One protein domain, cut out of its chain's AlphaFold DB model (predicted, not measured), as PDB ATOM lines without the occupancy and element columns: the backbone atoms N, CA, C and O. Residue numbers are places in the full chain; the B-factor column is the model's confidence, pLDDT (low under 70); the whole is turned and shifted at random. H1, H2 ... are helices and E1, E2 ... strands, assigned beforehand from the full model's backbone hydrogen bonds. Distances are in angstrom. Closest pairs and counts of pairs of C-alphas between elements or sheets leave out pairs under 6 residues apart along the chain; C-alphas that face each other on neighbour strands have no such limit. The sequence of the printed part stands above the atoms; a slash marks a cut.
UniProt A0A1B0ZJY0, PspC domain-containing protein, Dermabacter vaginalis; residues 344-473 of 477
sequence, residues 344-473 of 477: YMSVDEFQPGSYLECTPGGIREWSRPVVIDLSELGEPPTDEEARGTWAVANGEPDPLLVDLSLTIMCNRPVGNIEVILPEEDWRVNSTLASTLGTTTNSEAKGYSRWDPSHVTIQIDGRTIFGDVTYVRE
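What this domain is: This is residues 344 to 473 of the 477 residues of the protein "PspC domain-containing protein" of Dermabacter vaginalis (UniProt A0A1B0ZJY0). Two four-stranded sheets make a sandwich, two sheets face to face, with E1, E3, E5 and E8 in one and the longer strands E4, E6 and E7, with short E2, in the other; they overlap only in part, their best planes 22 degrees apart. The chain passes back and forth between the sheets, and the single helix H1 lies beyond one end of the sandwich. The printed part has 130 residues with eight named strands and one named helix, in the order E1 E2 E3 H1 E4 E5 E6 E7 E8; the sheets run E1 E3 E5 E8 and E2 E4 E7 E6, both all parallel. The class is mostly strand, though under half of the residues are in named elements. The whole is compact, with a radius of gyration of the C-alphas of 15.2 A and spans of 44 by 30 by 26 A.

How they stand to each other: E1, residues 344 to 346, is an edge strand and the parallel neighbour of E3, residues 370 to 373, with N 373 and O 345 2.8 A apart. E3 is parallel to E5, residues 417 to 421, with N 420 and O 372 at 2.8 A. E5 is parallel to the edge strand E8, residues 468 to 472, with N 421 and O 471 at 2.8 A. In the other sheet, the edge strand E2, residues 355 to 357, is parallel to E4, residues 405 to 414, with N 409 and O 356 at 2.8 A. E4 is parallel to E7, residues 456 to 465, at 4 degrees, with N 408 and O 458 at 2.8 A. E7 is parallel to the edge strand E6, residues 428 to 436, with N 431 and O 459 at 2.7 A. Between the sheets, the closest C-alphas of E6 and E8 are those of Ser 434 and Val 468, 6.5 A apart. H1, residues 383 to 394, is not on either sheet; each of its O i to N i+4 pairs is within hydrogen-bond range.

Where its parts are: E1 begins at C-alpha 344 (50.405, -49.574, 23.562), and E2 and E3 follow. H1 is 15.9 A long and begins at C-alpha 383 (42.655, -36.271, 47.634). E4 is 26.7 A long, E5 12.9 A, E6 24.4 A and E7 27.8 A. E8, 13.9 A long, ends at C-alpha 472 (59.833, -42.045, 34.888).

The domain as a whole: The two C-alphas farthest apart, those of Glu 396 and Leu 436, are 45.6 A from each other. The printed part has no cut. The links E2 to E3 and E6 to E7 are long; within the latter, residues 439 to 440 pair parallel with residues 468 to 469 of E8. The mean pLDDT of the printed part is 79.6; residues 359 to 365, 396 to 401, 442 to 450 and 473 are under 70.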
ATOM      1  N   TYR A 344      50.454 -50.881  22.920       84.44
ATOM      2  CA  TYR A 344      50.405 -49.574  23.562       84.44
ATOM      3  C   TYR A 344      49.056 -49.402  24.251       84.44
ATOM      4  O   TYR A 344      48.012 -49.624  23.633       84.44
ATOM      5  N   MET A 345      49.097 -49.021  25.520       85.56
ATOM      6  CA  MET A 345      47.941 -48.583  26.293       85.56
ATOM      7  C   MET A 345      48.285 -47.217  26.866       85.56
ATOM      8  O   MET A 345      49.229 -47.133  27.642       85.56
ATOM      9  N   SER A 346      47.567 -46.175  26.463       86.31
ATOM     10  CA  SER A 346      47.719 -44.832  27.021       86.31
ATOM     11  C   SER A 346      46.563 -44.527  27.967       86.31
ATOM     12  O   SER A 346      45.435 -44.970  27.730       86.31
ATOM     13  N   VAL A 347      46.855 -43.801  29.043       84.69
ATOM     14  CA  VAL A 347      45.849 -43.238  29.950       84.69
ATOM     15  C   VAL A 347      46.072 -41.733  29.990       84.69
ATOM     16  O   VAL A 347      47.115 -41.277  30.444       84.69
ATOM     17  N   ASP A 348      45.096 -40.993  29.486       82.69
ATOM     18  CA  ASP A 348      45.104 -39.537  29.336       82.69
ATOM     19  C   ASP A 348      44.388 -38.820  30.490       82.69
ATOM     20  O   ASP A 348      44.728 -37.689  30.830       82.69
ATOM     21  N   GLU A 349      43.425 -39.480  31.141       84.31
ATOM     22  CA  GLU A 349      42.677 -38.912  32.264       84.31
ATOM     23  C   GLU A 349      42.688 -39.838  33.489       84.31
ATOM     24  O   GLU A 349      42.373 -41.029  33.411       84.31
ATOM     25  N   PHE A 350      43.022 -39.280  34.657       84.69
ATOM     26  CA  PHE A 350      42.957 -40.008  35.920       84.69
ATOM     27  C   PHE A 350      41.506 -40.174  36.379       84.69
ATOM     28  O   PHE A 350      40.836 -39.201  36.727       84.69
ATOM     29  N   GLN A 351      41.041 -41.421  36.460       84.31
ATOM     30  CA  GLN A 351      39.750 -41.754  37.057       84.31
ATOM     31  C   GLN A 351      39.961 -42.537  38.364       84.31
ATOM     32  O   GLN A 351      40.561 -43.617  38.333       84.31
ATOM     33  N   PRO A 352      39.487 -42.040  39.520       84.50
ATOM     34  CA  PRO A 352      39.672 -42.727  40.796       84.50
ATOM     35  C   PRO A 352      38.928 -44.071  40.808       84.50
ATOM     36  O   PRO A 352      37.764 -44.150  40.409       84.50
ATOM     37  N   GLY A 353      39.607 -45.133  41.250       82.19
ATOM     38  CA  GLY A 353      39.087 -46.503  41.258       82.19
ATOM     39  C   GLY A 353      39.089 -47.177  39.881       82.19
ATOM     40  O   GLY A 353      38.502 -48.250  39.716       82.19
ATOM     41  N   SER A 354      39.715 -46.558  38.875       87.00
ATOM     42  CA  SER A 354      39.867 -47.172  37.559       87.00
ATOM     43  C   SER A 354      40.903 -48.293  37.580       87.00
ATOM     44  O   SER A 354      41.892 -48.282  38.322       87.00
ATOM     45  N   TYR A 355      40.640 -49.299  36.749       86.62
ATOM     46  CA  TYR A 355      41.403 -50.531  36.705       86.62
ATOM     47  C   TYR A 355      41.806 -50.860  35.269       86.62
ATOM     48  O   TYR A 355      40.950 -51.044  34.401       86.62
ATOM     49  N   LEU A 356      43.112 -50.956  35.030       87.69
ATOM     50  CA  LEU A 356      43.700 -51.290  33.741       87.69
ATOM     51  C   LEU A 356      44.306 -52.693  33.800       87.69
ATOM     52  O   LEU A 356      45.274 -52.938  34.520       87.69
ATOM     53  N   GLU A 357      43.761 -53.620  33.013       87.75
ATOM     54  CA  GLU A 357      44.291 -54.980  32.922       87.75
ATOM     55  C   GLU A 357      45.058 -55.183  31.615       87.75
ATOM     56  O   GLU A 357      44.485 -55.073  30.527       87.75
ATOM     57  N   CYS A 358      46.329 -55.592  31.697       81.31
ATOM     58  CA  CYS A 358      47.064 -56.085  30.530       81.31
ATOM     59  C   CYS A 358      46.606 -57.505  30.163       81.31
ATOM     60  O   CYS A 358      47.405 -58.452  30.176       81.31
ATOM     61  N   THR A 359      45.320 -57.679  29.866       69.44
ATOM     62  CA  THR A 359      44.775 -58.993  29.533       69.44
ATOM     63  C   THR A 359      45.419 -59.455  28.230       69.44
ATOM     64  O   THR A 359      45.308 -58.773  27.207       69.44
ATOM     65  N   PRO A 360      46.124 -60.595  28.210       62.03
ATOM     66  CA  PRO A 360      46.598 -61.127  26.951       62.03
ATOM     67  C   PRO A 360      45.396 -61.517  26.085       62.03
ATOM     68  O   PRO A 360      44.469 -62.160  26.575       62.03
ATOM     69  N   GLY A 361      45.432 -61.231  24.782       62.31
ATOM     70  CA  GLY A 361      44.568 -61.939  23.843       62.31
ATOM     71  C   GLY A 361      44.988 -63.408  23.709       62.31
ATOM     72  O   GLY A 361      45.465 -64.058  24.645       62.31
ATOM     73  N   GLY A 362      44.826 -63.984  22.518       65.25
ATOM     74  CA  GLY A 362      45.198 -65.385  22.285       65.25
ATOM     75  C   GLY A 362      46.675 -65.683  22.603       65.25
ATOM     76  O   GLY A 362      47.508 -64.788  22.681       65.25
ATOM     77  N   ILE A 363      47.043 -66.970  22.681       64.38
ATOM     78  CA  ILE A 363      48.411 -67.464  22.998       64.38
ATOM     79  C   ILE A 363      49.522 -66.788  22.158       64.38
ATOM     80  O   ILE A 363      50.678 -66.730  22.566       64.38
ATOM     81  N   ARG A 364      49.184 -66.262  20.974       62.25
ATOM     82  CA  ARG A 364      50.113 -65.547  20.083       62.25
ATOM     83  C   ARG A 364      50.504 -64.154  20.568       62.25
ATOM     84  O   ARG A 364      51.505 -63.628  20.102       62.25
ATOM     85  N   GLU A 365      49.722 -63.551  21.450       69.81
ATOM     86  CA  GLU A 365      49.976 -62.203  21.948       69.81
ATOM     87  C   GLU A 365      50.866 -62.206  23.184       69.81
ATOM     88  O   GLU A 365      51.420 -61.165  23.518       69.81
ATOM     89  N   TRP A 366      51.049 -63.363  23.831       72.81
ATOM     90  CA  TRP A 366      51.851 -63.502  25.048       72.81
ATOM     91  C   TRP A 366      53.293 -63.047  24.842       72.81
ATOM     92  O   TRP A 366      53.847 -62.436  25.728       72.81
ATOM     93  N   SER A 367      53.902 -63.268  23.678       71.75
ATOM     94  CA  SER A 367      55.281 -62.824  23.436       71.75
ATOM     95  C   SER A 367      55.416 -61.340  23.074       71.75
ATOM     96  O   SER A 367      56.539 -60.853  22.967       71.75
ATOM     97  N   ARG A 368      54.310 -60.613  22.860       80.12
ATOM     98  CA  ARG A 368      54.361 -59.200  22.458       80.12
ATOM     99  C   ARG A 368      54.724 -58.324  23.661       80.12
ATOM    100  O   ARG A 368      54.100 -58.512  24.709       80.12
ATOM    101  N   PRO A 369      55.661 -57.371  23.525       83.50
ATOM    102  CA  PRO A 369      55.934 -56.409  24.584       83.50
ATOM    103  C   PRO A 369      54.700 -55.536  24.843       83.50
ATOM    104  O   PRO A 369      53.902 -55.293  23.934       83.50
ATOM    105  N   VAL A 370      54.530 -55.090  26.080       87.81
ATOM    106  CA  VAL A 370      53.466 -54.167  26.487       87.81
ATOM    107  C   VAL A 370      54.114 -52.886  26.963       87.81
ATOM    108  O   VAL A 370      55.024 -52.946  27.786       87.81
ATOM    109  N   VAL A 371      53.634 -51.763  26.444       89.75
ATOM    110  CA  VAL A 371      54.026 -50.427  26.881       89.75
ATOM    111  C   VAL A 371      52.769 -49.744  27.400       89.75
ATOM    112  O   VAL A 371      51.804 -49.567  26.655       89.75
ATOM    113  N   ILE A 372      52.767 -49.427  28.690       90.06
ATOM    114  CA  ILE A 372      51.712 -48.654  29.343       90.06
ATOM    115  C   ILE A 372      52.250 -47.245  29.493       90.06
ATOM    116  O   ILE A 372      53.234 -47.037  30.199       90.06
ATOM    117  N   ASP A 373      51.636 -46.312  28.788       89.44
ATOM    118  CA  ASP A 373      52.071 -44.933  28.712       89.44
ATOM    119  C   ASP A 373      51.170 -44.063  29.585       89.44
ATOM    120  O   ASP A 373      49.977 -43.908  29.314       89.44
ATOM    121  N   LEU A 374      51.740 -43.563  30.678       88.62
ATOM    122  CA  LEU A 374      51.097 -42.649  31.614       88.62
ATOM    123  C   LEU A 374      51.725 -41.249  31.528       88.62
ATOM    124  O   LEU A 374      51.461 -40.431  32.398       88.62
ATOM    125  N   SER A 375      52.566 -40.976  30.520       86.00
ATOM    126  CA  SER A 375      53.197 -39.660  30.312       86.00
ATOM    127  C   SER A 375      52.176 -38.529  30.189       86.00
ATOM    128  O   SER A 375      52.393 -37.427  30.681       86.00
ATOM    129  N   GLU A 376      51.029 -38.814  29.571       85.81
ATOM    130  CA  GLU A 376      49.966 -37.836  29.339       85.81
ATOM    131  C   GLU A 376      49.130 -37.529  30.596       85.81
ATOM    132  O   GLU A 376      48.300 -36.619  30.560       85.81
ATOM    133  N   LEU A 377      49.356 -38.229  31.719       84.69
ATOM    134  CA  LEU A 377      48.757 -37.841  32.996       84.69
ATOM    135  C   LEU A 377      49.348 -36.510  33.467       84.69
ATOM    136  O   LEU A 377      50.543 -36.399  33.737       84.69
ATOM    137  N   GLY A 378      48.476 -35.511  33.608       83.38
ATOM    138  CA  GLY A 378      48.826 -34.216  34.184       83.38
ATOM    139  C   GLY A 378      49.161 -34.276  35.681       83.38
ATOM    140  O   GLY A 378      49.451 -35.330  36.256       83.38
ATOM    141  N   GLU A 379      49.100 -33.114  36.334       86.31
ATOM    142  CA  GLU A 379      49.332 -33.005  37.776       86.31
ATOM    143  C   GLU A 379      48.350 -33.889  38.575       86.31
ATOM    144  O   GLU A 379      47.165 -33.970  38.229       86.31
ATOM    145  N   PRO A 380      48.812 -34.556  39.652       86.25
ATOM    146  CA  PRO A 380      47.942 -35.380  40.476       86.25
ATOM    147  C   PRO A 380      46.853 -34.519  41.137       86.25
ATOM    148  O   PRO A 380      47.183 -33.526  41.795       86.25
ATOM    149  N   PRO A 381      45.564 -34.897  41.031       87.50
ATOM    150  CA  PRO A 381      44.501 -34.187  41.725       87.50
ATOM    151  C   PRO A 381      44.683 -34.303  43.239       87.50
ATOM    152  O   PRO A 381      45.287 -35.248  43.757       87.50
ATOM    153  N   THR A 382      44.121 -33.351  43.977       88.38
ATOM    154  CA  THR A 382      44.106 -33.444  45.443       88.38
ATOM    155  C   THR A 382      43.199 -34.590  45.907       88.38
ATOM    156  O   THR A 382      42.209 -34.914  45.252       88.38
ATOM    157  N   ASP A 383      43.481 -35.184  47.074       86.19
ATOM    158  CA  ASP A 383      42.655 -36.271  47.634       86.19
ATOM    159  C   ASP A 383      41.177 -35.865  47.805       86.19
ATOM    160  O   ASP A 383      40.275 -36.701  47.731       86.19
ATOM    161  N   GLU A 384      40.910 -34.578  48.036       85.69
ATOM    162  CA  GLU A 384      39.560 -34.028  48.176       85.69
ATOM    163  C   GLU A 384      38.838 -33.921  46.826       85.69
ATOM    164  O   GLU A 384      37.681 -34.331  46.712       85.69
ATOM    165  N   GLU A 385      39.536 -33.451  45.790       86.19
ATOM    166  CA  GLU A 385      39.026 -33.387  44.417       86.19
ATOM    167  C   GLU A 385      38.747 -34.787  43.857       86.19
ATOM    168  O   GLU A 385      37.648 -35.054  43.367       86.19
ATOM    169  N   ALA A 386      39.689 -35.721  44.025       84.38
ATOM    170  CA  ALA A 386      39.524 -37.107  43.596       84.38
ATOM    171  C   ALA A 386      38.353 -37.799  44.315       84.38
ATOM    172  O   ALA A 386      37.584 -38.531  43.690       84.38
ATOM    173  N   ARG A 387      38.157 -37.532  45.615       85.31
ATOM    174  CA  ARG A 387      37.006 -38.046  46.375       85.31
ATOM    175  C   ARG A 387      35.684 -37.471  45.879       85.31
ATOM    176  O   ARG A 387      34.703 -38.210  45.818       85.31
ATOM    177  N   GLY A 388      35.662 -36.193  45.502       83.38
ATOM    178  CA  GLY A 388      34.511 -35.563  44.856       83.38
ATOM    179  C   GLY A 388      34.141 -36.268  43.550       83.38
ATOM    180  O   GLY A 388      32.996 -36.687  43.381       83.38
ATOM    181  N   THR A 389      35.117 -36.488  42.668       84.69
ATOM    182  CA  THR A 389      34.919 -37.192  41.390       84.69
ATOM    183  C   THR A 389      34.467 -38.641  41.592       84.69
ATOM    184  O   THR A 389      33.520 -39.091  40.944       84.69
ATOM    185  N   TRP A 390      35.076 -39.365  42.537       84.00
ATOM    186  CA  TRP A 390      34.686 -40.736  42.873       84.00
ATOM    187  C   TRP A 390      33.246 -40.818  43.397       84.00
ATOM    188  O   TRP A 390      32.492 -41.702  42.988       84.00
ATOM    189  N   ALA A 391      32.844 -39.884  44.266       83.38
ATOM    190  CA  ALA A 391      31.495 -39.826  44.829       83.38
ATOM    191  C   ALA A 391      30.433 -39.517  43.763       83.38
ATOM    192  O   ALA A 391      29.337 -40.075  43.790       83.38
ATOM    193  N   VAL A 392      30.757 -38.677  42.776       83.75
ATOM    194  CA  VAL A 392      29.870 -38.428  41.627       83.75
ATOM    195  C   VAL A 392      29.668 -39.702  40.797       83.75
ATOM    196  O   VAL A 392      28.554 -39.957  40.340       83.75
ATOM    197  N   ALA A 393      30.713 -40.516  40.624       81.06
ATOM    198  CA  ALA A 393      30.651 -41.748  39.837       81.06
ATOM    199  C   ALA A 393      29.969 -42.923  40.570       81.06
ATOM    200  O   ALA A 393      29.263 -43.706  39.934       81.06
ATOM    201  N   ASN A 394      30.160 -43.049  41.889       80.69
ATOM    202  CA  ASN A 394      29.765 -44.232  42.670       80.69
ATOM    203  C   ASN A 394      28.682 -43.972  43.741       80.69
ATOM    204  O   ASN A 394      28.199 -44.922  44.360       80.69
ATOM    205  N   GLY A 395      28.255 -42.720  43.938       77.81
ATOM    206  CA  GLY A 395      27.290 -42.309  44.965       77.81
ATOM    207  C   GLY A 395      27.936 -41.794  46.261       77.81
ATOM    208  O   GLY A 395      29.156 -41.689  46.376       77.81
ATOM    209  N   GLU A 396      27.101 -41.439  47.246       66.75
ATOM    210  CA  GLU A 396      27.538 -40.865  48.531       66.75
ATOM    211  C   GLU A 396      28.490 -41.837  49.276       66.75
ATOM    212  O   GLU A 396      28.115 -42.990  49.514       66.75
ATOM    213  N   PRO A 397      29.714 -41.414  49.640       61.69
ATOM    214  CA  PRO A 397      30.759 -42.324  50.099       61.69
ATOM    215  C   PRO A 397      30.556 -42.774  51.550       61.69
ATOM    216  O   PRO A 397      30.373 -41.956  52.453       61.69
ATOM    217  N   ASP A 398      30.726 -44.071  51.807       65.88
ATOM    218  CA  ASP A 398      31.238 -44.516  53.104       65.88
ATOM    219  C   ASP A 398      32.756 -44.230  53.107       65.88
ATOM    220  O   ASP A 398      33.464 -44.747  52.235       65.88
ATOM    221  N   PRO A 399      33.289 -43.397  54.022       61.94
ATOM    222  CA  PRO A 399      34.699 -42.988  54.020       61.94
ATOM    223  C   PRO A 399      35.693 -44.155  54.141       61.94
ATOM    224  O   PRO A 399      36.880 -43.966  53.894       61.94
ATOM    225  N   LEU A 400      35.226 -45.353  54.505       63.72
ATOM    226  CA  LEU A 400      36.034 -46.570  54.601       63.72
ATOM    227  C   LEU A 400      36.131 -47.379  53.292       63.72
ATOM    228  O   LEU A 400      36.881 -48.352  53.250       63.72
ATOM    229  N   LEU A 401      35.382 -47.013  52.245       69.88
ATOM    230  CA  LEU A 401      35.263 -47.770  50.985       69.88
ATOM    231  C   LEU A 401      35.695 -46.978  49.741       69.88
ATOM    232  O   LEU A 401      35.509 -47.453  48.621       69.88
ATOM    233  N   VAL A 402      36.260 -45.783  49.922       79.38
ATOM    234  CA  VAL A 402      36.729 -44.946  48.812       79.38
ATOM    235  C   VAL A 402      38.046 -45.498  48.271       79.38
ATOM    236  O   VAL A 402      39.002 -45.664  49.028       79.38
ATOM    237  N   ASP A 403      38.091 -45.741  46.963       83.69
ATOM    238  CA  ASP A 403      39.301 -46.114  46.233       83.69
ATOM    239  C   ASP A 403      39.729 -44.948  45.335       83.69
ATOM    240  O   ASP A 403      39.108 -44.671  44.309       83.69
ATOM    241  N   LEU A 404      40.769 -44.234  45.764       86.94
ATOM    242  CA  LEU A 404      41.379 -43.130  45.023       86.94
ATOM    243  C   LEU A 404      42.607 -43.580  44.225       86.94
ATOM    244  O   LEU A 404      43.433 -42.747  43.865       86.94
ATOM    245  N   SER A 405      42.764 -44.877  43.959       86.81
ATOM    246  CA  SER A 405      43.899 -45.392  43.196       86.81
ATOM    247  C   SER A 405      43.573 -45.604  41.714       86.81
ATOM    248  O   SER A 405      42.435 -45.890  41.340       86.81
ATOM    249  N   LEU A 406      44.595 -45.476  40.864       88.50
ATOM    250  CA  LEU A 406      44.618 -46.036  39.510       88.50
ATOM    251  C   LEU A 406      45.361 -47.369  39.588       88.50
ATOM    252  O   LEU A 406      46.570 -47.386  39.826       88.50
ATOM    253  N   THR A 407      44.656 -48.483  39.398       88.38
ATOM    254  CA  THR A 407      45.254 -49.818  39.514       88.38
ATOM    255  C   THR A 407      45.582 -50.400  38.145       88.38
ATOM    256  O   THR A 407      44.707 -50.598  37.310       88.38
ATOM    257  N   ILE A 408      46.847 -50.753  37.939       89.50
ATOM    258  CA  ILE A 408      47.371 -51.385  36.731       89.50
ATOM    259  C   ILE A 408      47.780 -52.813  37.080       89.50
ATOM    260  O   ILE A 408      48.742 -53.025  37.820       89.50
ATOM    261  N   MET A 409      47.070 -53.805  36.543       89.38
ATOM    262  CA  MET A 409      47.372 -55.221  36.757       89.38
ATOM    263  C   MET A 409      47.790 -55.897  35.457       89.38
ATOM    264  O   MET A 409      47.018 -56.050  34.511       89.38
ATOM    265  N   CYS A 410      49.031 -56.367  35.418       87.75
ATOM    266  CA  CYS A 410      49.636 -56.933  34.227       87.75
ATOM    267  C   CYS A 410      50.330 -58.247  34.556       87.75
ATOM    268  O   CYS A 410      51.520 -58.295  34.853       87.75
ATOM    269  N   ASN A 411      49.571 -59.340  34.478       87.19
ATOM    270  CA  ASN A 411      50.074 -60.690  34.708       87.19
ATOM    271  C   ASN A 411      50.173 -61.454  33.385       87.19
ATOM    272  O   ASN A 411      49.161 -61.832  32.791       87.19
ATOM    273  N   ARG A 412      51.400 -61.679  32.903       83.69
ATOM    274  CA  ARG A 412      51.645 -62.307  31.599       83.69
ATOM    275  C   ARG A 412      52.724 -63.377  31.704       83.69
ATOM    276  O   ARG A 412      53.778 -63.130  32.263       83.69
ATOM    277  N   PRO A 413      52.546 -64.574  31.129       81.12
ATOM    278  CA  PRO A 413      53.554 -65.625  31.255       81.12
ATOM    279  C   PRO A 413      54.854 -65.288  30.510       81.12
ATOM    280  O   PRO A 413      55.926 -65.715  30.925       81.12
ATOM    281  N   VAL A 414      54.778 -64.534  29.416       78.19
ATOM    282  CA  VAL A 414      55.918 -64.174  28.565       78.19
ATOM    283  C   VAL A 414      55.773 -62.701  28.167       78.19
ATOM    284  O   VAL A 414      54.662 -62.179  28.219       78.19
ATOM    285  N   GLY A 415      56.874 -62.058  27.778       78.31
ATOM    286  CA  GLY A 415      56.897 -60.717  27.189       78.31
ATOM    287  C   GLY A 415      57.389 -59.649  28.161       78.31
ATOM    288  O   GLY A 415      57.284 -59.806  29.376       78.31
ATOM    289  N   ASN A 416      57.940 -58.567  27.612       85.94
ATOM    290  CA  ASN A 416      58.393 -57.433  28.414       85.94
ATOM    291  C   ASN A 416      57.208 -56.534  28.777       85.94
ATOM    292  O   ASN A 416      56.306 -56.341  27.956       85.94
ATOM    293  N   ILE A 417      57.226 -55.991  29.991       87.94
ATOM    294  CA  ILE A 417      56.258 -55.007  30.475       87.94
ATOM    295  C   ILE A 417      57.037 -53.737  30.804       87.94
ATOM    296  O   ILE A 417      57.886 -53.752  31.694       87.94
ATOM    297  N   GLU A 418      56.739 -52.660  30.087       90.12
ATOM    298  CA  GLU A 418      57.271 -51.324  30.336       90.12
ATOM    299  C   GLU A 418      56.118 -50.410  30.761       90.12
ATOM    300  O   GLU A 418      55.102 -50.331  30.071       90.12
ATOM    301  N   VAL A 419      56.261 -49.747  31.910       89.56
ATOM    302  CA  VAL A 419      55.333 -48.703  32.366       89.56
ATOM    303  C   VAL A 419      56.074 -47.374  32.382       89.56
ATOM    304  O   VAL A 419      57.074 -47.234  33.087       89.56
ATOM    305  N   ILE A 420      55.605 -46.412  31.598       89.75
ATOM    306  CA  ILE A 420      56.148 -45.057  31.539       89.75
ATOM    307  C   ILE A 420      55.304 -44.212  32.485       89.75
ATOM    308  O   ILE A 420      54.110 -44.066  32.261       89.75
ATOM    309  N   LEU A 421      55.907 -43.733  33.569       86.75
ATOM    310  CA  LEU A 421      55.273 -42.839  34.536       86.75
ATOM    311  C   LEU A 421      55.395 -41.378  34.077       86.75
ATOM    312  O   LEU A 421      56.419 -41.048  33.471       86.75
ATOM    313  N   PRO A 422      54.430 -40.513  34.441       85.31
ATOM    314  CA  PRO A 422      54.512 -39.076  34.181       85.31
ATOM    315  C   PRO A 422      55.732 -38.440  34.861       85.31
ATOM    316  O   PRO A 422      56.260 -38.975  35.843       85.31
ATOM    317  N   GLU A 423      56.173 -37.292  34.339       78.94
ATOM    318  CA  GLU A 423      57.291 -36.508  34.895       78.94
ATOM    319  C   GLU A 423      56.984 -35.994  36.318       78.94
ATOM    320  O   GLU A 423      57.873 -35.940  37.172       78.94
ATOM    321  N   GLU A 424      55.709 -35.699  36.589       79.25
ATOM    322  CA  GLU A 424      55.209 -35.186  37.867       79.25
ATOM    323  C   GLU A 424      55.345 -36.184  39.034       79.25
ATOM    324  O   GLU A 424      55.323 -37.410  38.871       79.25
ATOM    325  N   ASP A 425      55.437 -35.659  40.261       79.12
ATOM    326  CA  ASP A 425      55.645 -36.444  41.488       79.12
ATOM    327  C   ASP A 425      54.368 -37.160  41.973       79.12
ATOM    328  O   ASP A 425      53.804 -36.892  43.038       79.12
ATOM    329  N   TRP A 426      53.925 -38.147  41.198       83.75
ATOM    330  CA  TRP A 426      52.875 -39.077  41.595       83.75
ATOM    331  C   TRP A 426      53.356 -40.036  42.690       83.75
ATOM    332  O   TRP A 426      54.478 -40.555  42.664       83.75
ATOM    333  N   ARG A 427      52.469 -40.347  43.643       84.44
ATOM    334  CA  ARG A 427      52.692 -41.438  44.600       84.44
ATOM    335  C   ARG A 427      52.504 -42.770  43.881       84.44
ATOM    336  O   ARG A 427      51.381 -43.136  43.535       84.44
ATOM    337  N   VAL A 428      53.598 -43.494  43.668       83.75
ATOM    338  CA  VAL A 428      53.592 -44.782  42.964       83.75
ATOM    339  C   VAL A 428      53.858 -45.905  43.946       83.75
ATOM    340  O   VAL A 428      54.814 -45.852  44.711       83.75
ATOM    341  N   ASN A 429      53.029 -46.940  43.886       85.44
ATOM    342  CA  ASN A 429      53.230 -48.181  44.610       85.44
ATOM    343  C   ASN A 429      53.345 -49.327  43.601       85.44
ATOM    344  O   ASN A 429      52.441 -49.541  42.793       85.44
ATOM    345  N   SER A 430      54.459 -50.062  43.627       81.75
ATOM    346  CA  SER A 430      54.741 -51.090  42.624       81.75
ATOM    347  C   SER A 430      55.051 -52.454  43.234       81.75
ATOM    348  O   SER A 430      55.833 -52.608  44.168       81.75
ATOM    349  N   THR A 431      54.465 -53.488  42.641       84.12
ATOM    350  CA  THR A 431      54.734 -54.895  42.927       84.12
ATOM    351  C   THR A 431      55.140 -55.575  41.627       84.12
ATOM    352  O   THR A 431      54.320 -56.113  40.888       84.12
ATOM    353  N   LEU A 432      56.436 -55.514  41.311       83.31
ATOM    354  CA  LEU A 432      56.975 -56.123  40.095       83.31
ATOM    355  C   LEU A 432      57.652 -57.463  40.396       83.31
ATOM    356  O   LEU A 432      58.445 -57.586  41.333       83.31
ATOM    357  N   ALA A 433      57.375 -58.477  39.581       83.19
ATOM    358  CA  ALA A 433      58.008 -59.783  39.693       83.19
ATOM    359  C   ALA A 433      58.273 -60.409  38.320       83.19
ATOM    360  O   ALA A 433      57.352 -60.628  37.541       83.19
ATOM    361  N   SER A 434      59.524 -60.799  38.068       81.81
ATOM    362  CA  SER A 434      59.895 -61.673  36.952       81.81
ATOM    363  C   SER A 434      60.558 -62.945  37.481       81.81
ATOM    364  O   SER A 434      61.347 -62.894  38.429       81.81
ATOM    365  N   THR A 435      60.209 -64.106  36.915       80.62
ATOM    366  CA  THR A 435      60.839 -65.391  37.284       80.62
ATOM    367  C   THR A 435      62.158 -65.599  36.538       80.62
ATOM    368  O   THR A 435      63.136 -66.066  37.118       80.62
ATOM    369  N   LEU A 436      62.177 -65.266  35.247       71.81
ATOM    370  CA  LEU A 436      63.301 -65.405  34.324       71.81
ATOM    371  C   LEU A 436      63.399 -64.129  33.478       71.81
ATOM    372  O   LEU A 436      63.003 -64.091  32.312       71.81
ATOM    373  N   GLY A 437      63.921 -63.086  34.108       76.44
ATOM    374  CA  GLY A 437      64.109 -61.754  33.550       76.44
ATOM    375  C   GLY A 437      64.585 -60.795  34.634       76.44
ATOM    376  O   GLY A 437      64.908 -61.214  35.751       76.44
ATOM    377  N   THR A 438      64.647 -59.515  34.305       79.88
ATOM    378  CA  THR A 438      65.031 -58.454  35.234       79.88
ATOM    379  C   THR A 438      63.812 -57.658  35.684       79.88
ATOM    380  O   THR A 438      62.841 -57.491  34.947       79.88
ATOM    381  N   THR A 439      63.846 -57.200  36.933       81.31
ATOM    382  CA  THR A 439      62.893 -56.223  37.460       81.31
ATOM    383  C   THR A 439      63.668 -54.966  37.810       81.31
ATOM    384  O   THR A 439      64.579 -55.039  38.638       81.31
ATOM    385  N   THR A 440      63.336 -53.834  37.197       79.12
ATOM    386  CA  THR A 440      63.947 -52.544  37.541       79.12
ATOM    387  C   THR A 440      62.955 -51.678  38.297       79.12
ATOM    388  O   THR A 440      61.745 -51.782  38.102       79.12
ATOM    389  N   ASN A 441      63.484 -50.859  39.207       71.50
ATOM    390  CA  ASN A 441      62.736 -49.908  40.027       71.50
ATOM    391  C   ASN A 441      61.644 -50.507  40.933       71.50
ATOM    392  O   ASN A 441      60.932 -49.758  41.571       71.50
ATOM    393  N   SER A 442      61.532 -51.827  41.097       64.88
ATOM    394  CA  SER A 442      60.543 -52.411  42.015       64.88
ATOM    395  C   SER A 442      60.755 -51.945  43.460       64.88
ATOM    396  O   SER A 442      61.860 -52.115  43.995       64.88
ATOM    397  N   GLU A 443      59.699 -51.484  44.131       60.25
ATOM    398  CA  GLU A 443      59.722 -51.425  45.592       60.25
ATOM    399  C   GLU A 443      59.900 -52.849  46.149       60.25
ATOM    400  O   GLU A 443      59.470 -53.842  45.553       60.25
ATOM    401  N   ALA A 444      60.648 -52.981  47.249       46.12
ATOM    402  CA  ALA A 444      61.031 -54.286  47.785       46.12
ATOM    403  C   ALA A 444      59.794 -55.177  48.010       46.12
ATOM    404  O   ALA A 444      58.770 -54.685  48.463       46.12
ATOM    405  N   LYS A 445      59.924 -56.487  47.724       44.81
ATOM    406  CA  LYS A 445      58.929 -57.593  47.790       44.81
ATOM    407  C   LYS A 445      58.182 -57.787  49.134       44.81
ATOM    408  O   LYS A 445      57.976 -58.914  49.585       44.81
ATOM    409  N   GLY A 446      57.767 -56.733  49.807       42.03
ATOM    410  CA  GLY A 446      56.955 -56.776  51.005       42.03
ATOM    411  C   GLY A 446      55.787 -55.847  50.793       42.03
ATOM    412  O   GLY A 446      56.024 -54.673  50.571       42.03
ATOM    413  N   TYR A 447      54.575 -56.407  50.848       44.28
ATOM    414  CA  TYR A 447      53.294 -55.727  51.033       44.28
ATOM    415  C   TYR A 447      53.463 -54.274  51.500       44.28
ATOM    416  O   TYR A 447      53.452 -53.994  52.701       44.28
ATOM    417  N   SER A 448      53.651 -53.358  50.552       52.59
ATOM    418  CA  SER A 448      53.501 -51.938  50.801       52.59
ATOM    419  C   SER A 448      52.072 -51.801  51.302       52.59
ATOM    420  O   SER A 448      51.129 -52.346  50.721       52.59
ATOM    421  N   ARG A 449      51.923 -51.235  52.499       55.75
ATOM    422  CA  ARG A 449      50.629 -51.121  53.165       55.75
ATOM    423  C   ARG A 449      49.774 -50.198  52.296       55.75
ATOM    424  O   ARG A 449      49.939 -48.987  52.354       55.75
ATOM    425  N   TRP A 450      48.960 -50.810  51.441       67.25
ATOM    426  CA  TRP A 450      48.065 -50.143  50.507       67.25
ATOM    427  C   TRP A 450      47.126 -49.235  51.290       67.25
ATOM    428  O   TRP A 450      46.461 -49.690  52.224       67.25
ATOM    429  N   ASP A 451      47.132 -47.955  50.931       72.12
ATOM    430  CA  ASP A 451      46.208 -46.971  51.463       72.12
ATOM    431  C   ASP A 451      45.342 -46.443  50.310       72.12
ATOM    432  O   ASP A 451      45.768 -45.530  49.600       72.12
ATOM    433  N   PRO A 452      44.146 -47.020  50.092       74.19
ATOM    434  CA  PRO A 452      43.243 -46.595  49.023       74.19
ATOM    435  C   PRO A 452      42.670 -45.188  49.229       74.19
ATOM    436  O   PRO A 452      42.035 -44.648  48.328       74.19
ATOM    437  N   SER A 453      42.879 -44.581  50.403       77.50
ATOM    438  CA  SER A 453      42.298 -43.282  50.745       77.50
ATOM    439  C   SER A 453      43.045 -42.075  50.164       77.50
ATOM    440  O   SER A 453      42.604 -40.945  50.389       77.50
ATOM    441  N   HIS A 454      44.135 -42.306  49.423       84.25
ATOM    442  CA  HIS A 454      44.967 -41.273  48.804       84.25
ATOM    443  C   HIS A 454      45.167 -41.518  47.305       84.25
ATOM    444  O   HIS A 454      45.246 -42.666  46.856       84.25
ATOM    445  N   VAL A 455      45.339 -40.429  46.555       85.12
ATOM    446  CA  VAL A 455      45.640 -40.455  45.119       85.12
ATOM    447  C   VAL A 455      46.982 -41.142  44.880       85.12
ATOM    448  O   VAL A 455      48.043 -40.655  45.281       85.12
ATOM    449  N   THR A 456      46.926 -42.326  44.268       87.06
ATOM    450  CA  THR A 456      48.085 -43.205  44.062       87.06
ATOM    451  C   THR A 456      47.984 -43.983  42.746       87.06
ATOM    452  O   THR A 456      46.897 -44.369  42.318       87.06
ATOM    453  N   ILE A 457      49.129 -44.250  42.108       87.12
ATOM    454  CA  ILE A 457      49.236 -45.175  40.970       87.12
ATOM    455  C   ILE A 457      49.743 -46.513  41.499       87.12
ATOM    456  O   ILE A 457      50.851 -46.605  42.033       87.12
ATOM    457  N   GLN A 458      48.939 -47.558  41.342       87.62
ATOM    458  CA  GLN A 458      49.272 -48.910  41.762       87.62
ATOM    459  C   GLN A 458      49.644 -49.768  40.554       87.62
ATOM    460  O   GLN A 458      48.867 -49.895  39.616       87.62
ATOM    461  N   ILE A 459      50.810 -50.411  40.596       88.00
ATOM    462  CA  ILE A 459      51.314 -51.261  39.510       88.00
ATOM    463  C   ILE A 459      51.569 -52.677  40.046       88.00
ATOM    464  O   ILE A 459      52.461 -52.872  40.867       88.00
ATOM    465  N   ASP A 460      50.837 -53.688  39.573       88.12
ATOM    466  CA  ASP A 460      51.142 -55.116  39.789       88.12
ATOM    467  C   ASP A 460      51.552 -55.751  38.456       88.12
ATOM    468  O   ASP A 460      50.719 -56.041  37.596       88.12
ATOM    469  N   GLY A 461      52.859 -55.930  38.263       85.81
ATOM    470  CA  GLY A 461      53.447 -56.434  37.023       85.81
ATOM    471  C   GLY A 461      54.134 -57.772  37.249       85.81
ATOM    472  O   GLY A 461      55.145 -57.842  37.947       85.81
ATOM    473  N   ARG A 462      53.632 -58.852  36.641       86.38
ATOM    474  CA  ARG A 462      54.187 -60.202  36.821       86.38
ATOM    475  C   ARG A 462      54.465 -60.893  35.506       86.38
ATOM    476  O   ARG A 462      53.565 -61.026  34.678       86.38
ATOM    477  N   THR A 463      55.683 -61.416  35.365       83.19
ATOM    478  CA  THR A 463      56.053 -62.280  34.244       83.19
ATOM    479  C   THR A 463      56.828 -63.529  34.639       83.19
ATOM    480  O   THR A 463      57.520 -63.585  35.660       83.19
ATOM    481  N   ILE A 464      56.695 -64.595  33.840       79.44
ATOM    482  CA  ILE A 464      57.568 -65.770  33.986       79.44
ATOM    483  C   ILE A 464      58.835 -65.552  33.161       79.44
ATOM    484  O   ILE A 464      59.920 -65.786  33.675       79.44
ATOM    485  N   PHE A 465      58.704 -65.076  31.920       75.38
ATOM    486  CA  PHE A 465      59.822 -64.820  31.010       75.38
ATOM    487  C   PHE A 465      59.737 -63.411  30.416       75.38
ATOM    488  O   PHE A 465      58.813 -63.131  29.655       75.38
ATOM    489  N   GLY A 466      60.721 -62.563  30.701       78.31
ATOM    490  CA  GLY A 466      60.771 -61.186  30.199       78.31
ATOM    491  C   GLY A 466      61.063 -60.172  31.295       78.31
ATOM    492  O   GLY A 466      60.975 -60.478  32.487       78.31
ATOM    493  N   ASP A 467      61.428 -58.969  30.875       82.94
ATOM    494  CA  ASP A 467      61.763 -57.875  31.779       82.94
ATOM    495  C   ASP A 467      60.505 -57.107  32.189       82.94
ATOM    496  O   ASP A 467      59.592 -56.907  31.385       82.94
ATOM    497  N   VAL A 468      60.445 -56.701  33.455       84.69
ATOM    498  CA  VAL A 468      59.359 -55.876  33.993       84.69
ATOM    499  C   VAL A 468      59.978 -54.618  34.568       84.69
ATOM    500  O   VAL A 468      60.716 -54.669  35.551       84.69
ATOM    501  N   THR A 469      59.694 -53.492  33.938       86.94
ATOM    502  CA  THR A 469      60.357 -52.229  34.234       86.94
ATOM    503  C   THR A 469      59.327 -51.120  34.289       86.94
ATOM    504  O   THR A 469      58.435 -51.067  33.443       86.94
ATOM    505  N   TYR A 470      59.476 -50.197  35.230       85.38
ATOM    506  CA  TYR A 470      58.856 -48.886  35.089       85.38
ATOM    507  C   TYR A 470      59.931 -47.807  35.040       85.38
ATOM    508  O   TYR A 470      60.973 -47.922  35.690       85.38
ATOM    509  N   VAL A 471      59.688 -46.779  34.238       84.12
ATOM    510  CA  VAL A 471      60.607 -45.670  33.978       84.12
ATOM    511  C   VAL A 471      59.819 -44.382  34.171       84.12
ATOM    512  O   VAL A 471      58.674 -44.301  33.741       84.12
ATOM    513  N   ARG A 472      60.409 -43.390  34.841       79.94
ATOM    514  CA  ARG A 472      59.833 -42.045  34.888       79.94
ATOM    515  C   ARG A 472      60.249 -41.295  33.632       79.94
ATOM    516  O   ARG A 472      61.419 -41.357  33.250       79.94
ATOM    517  N   GLU A 473      59.306 -40.622  32.992       69.12
ATOM    518  CA  GLU A 473      59.615 -39.733  31.882       69.12
ATOM    519  C   GLU A 473      60.662 -38.690  32.323       69.12
ATOM    520  O   GLU A 473      60.605 -38.168  33.434       69.12
TER     521      GLU A 473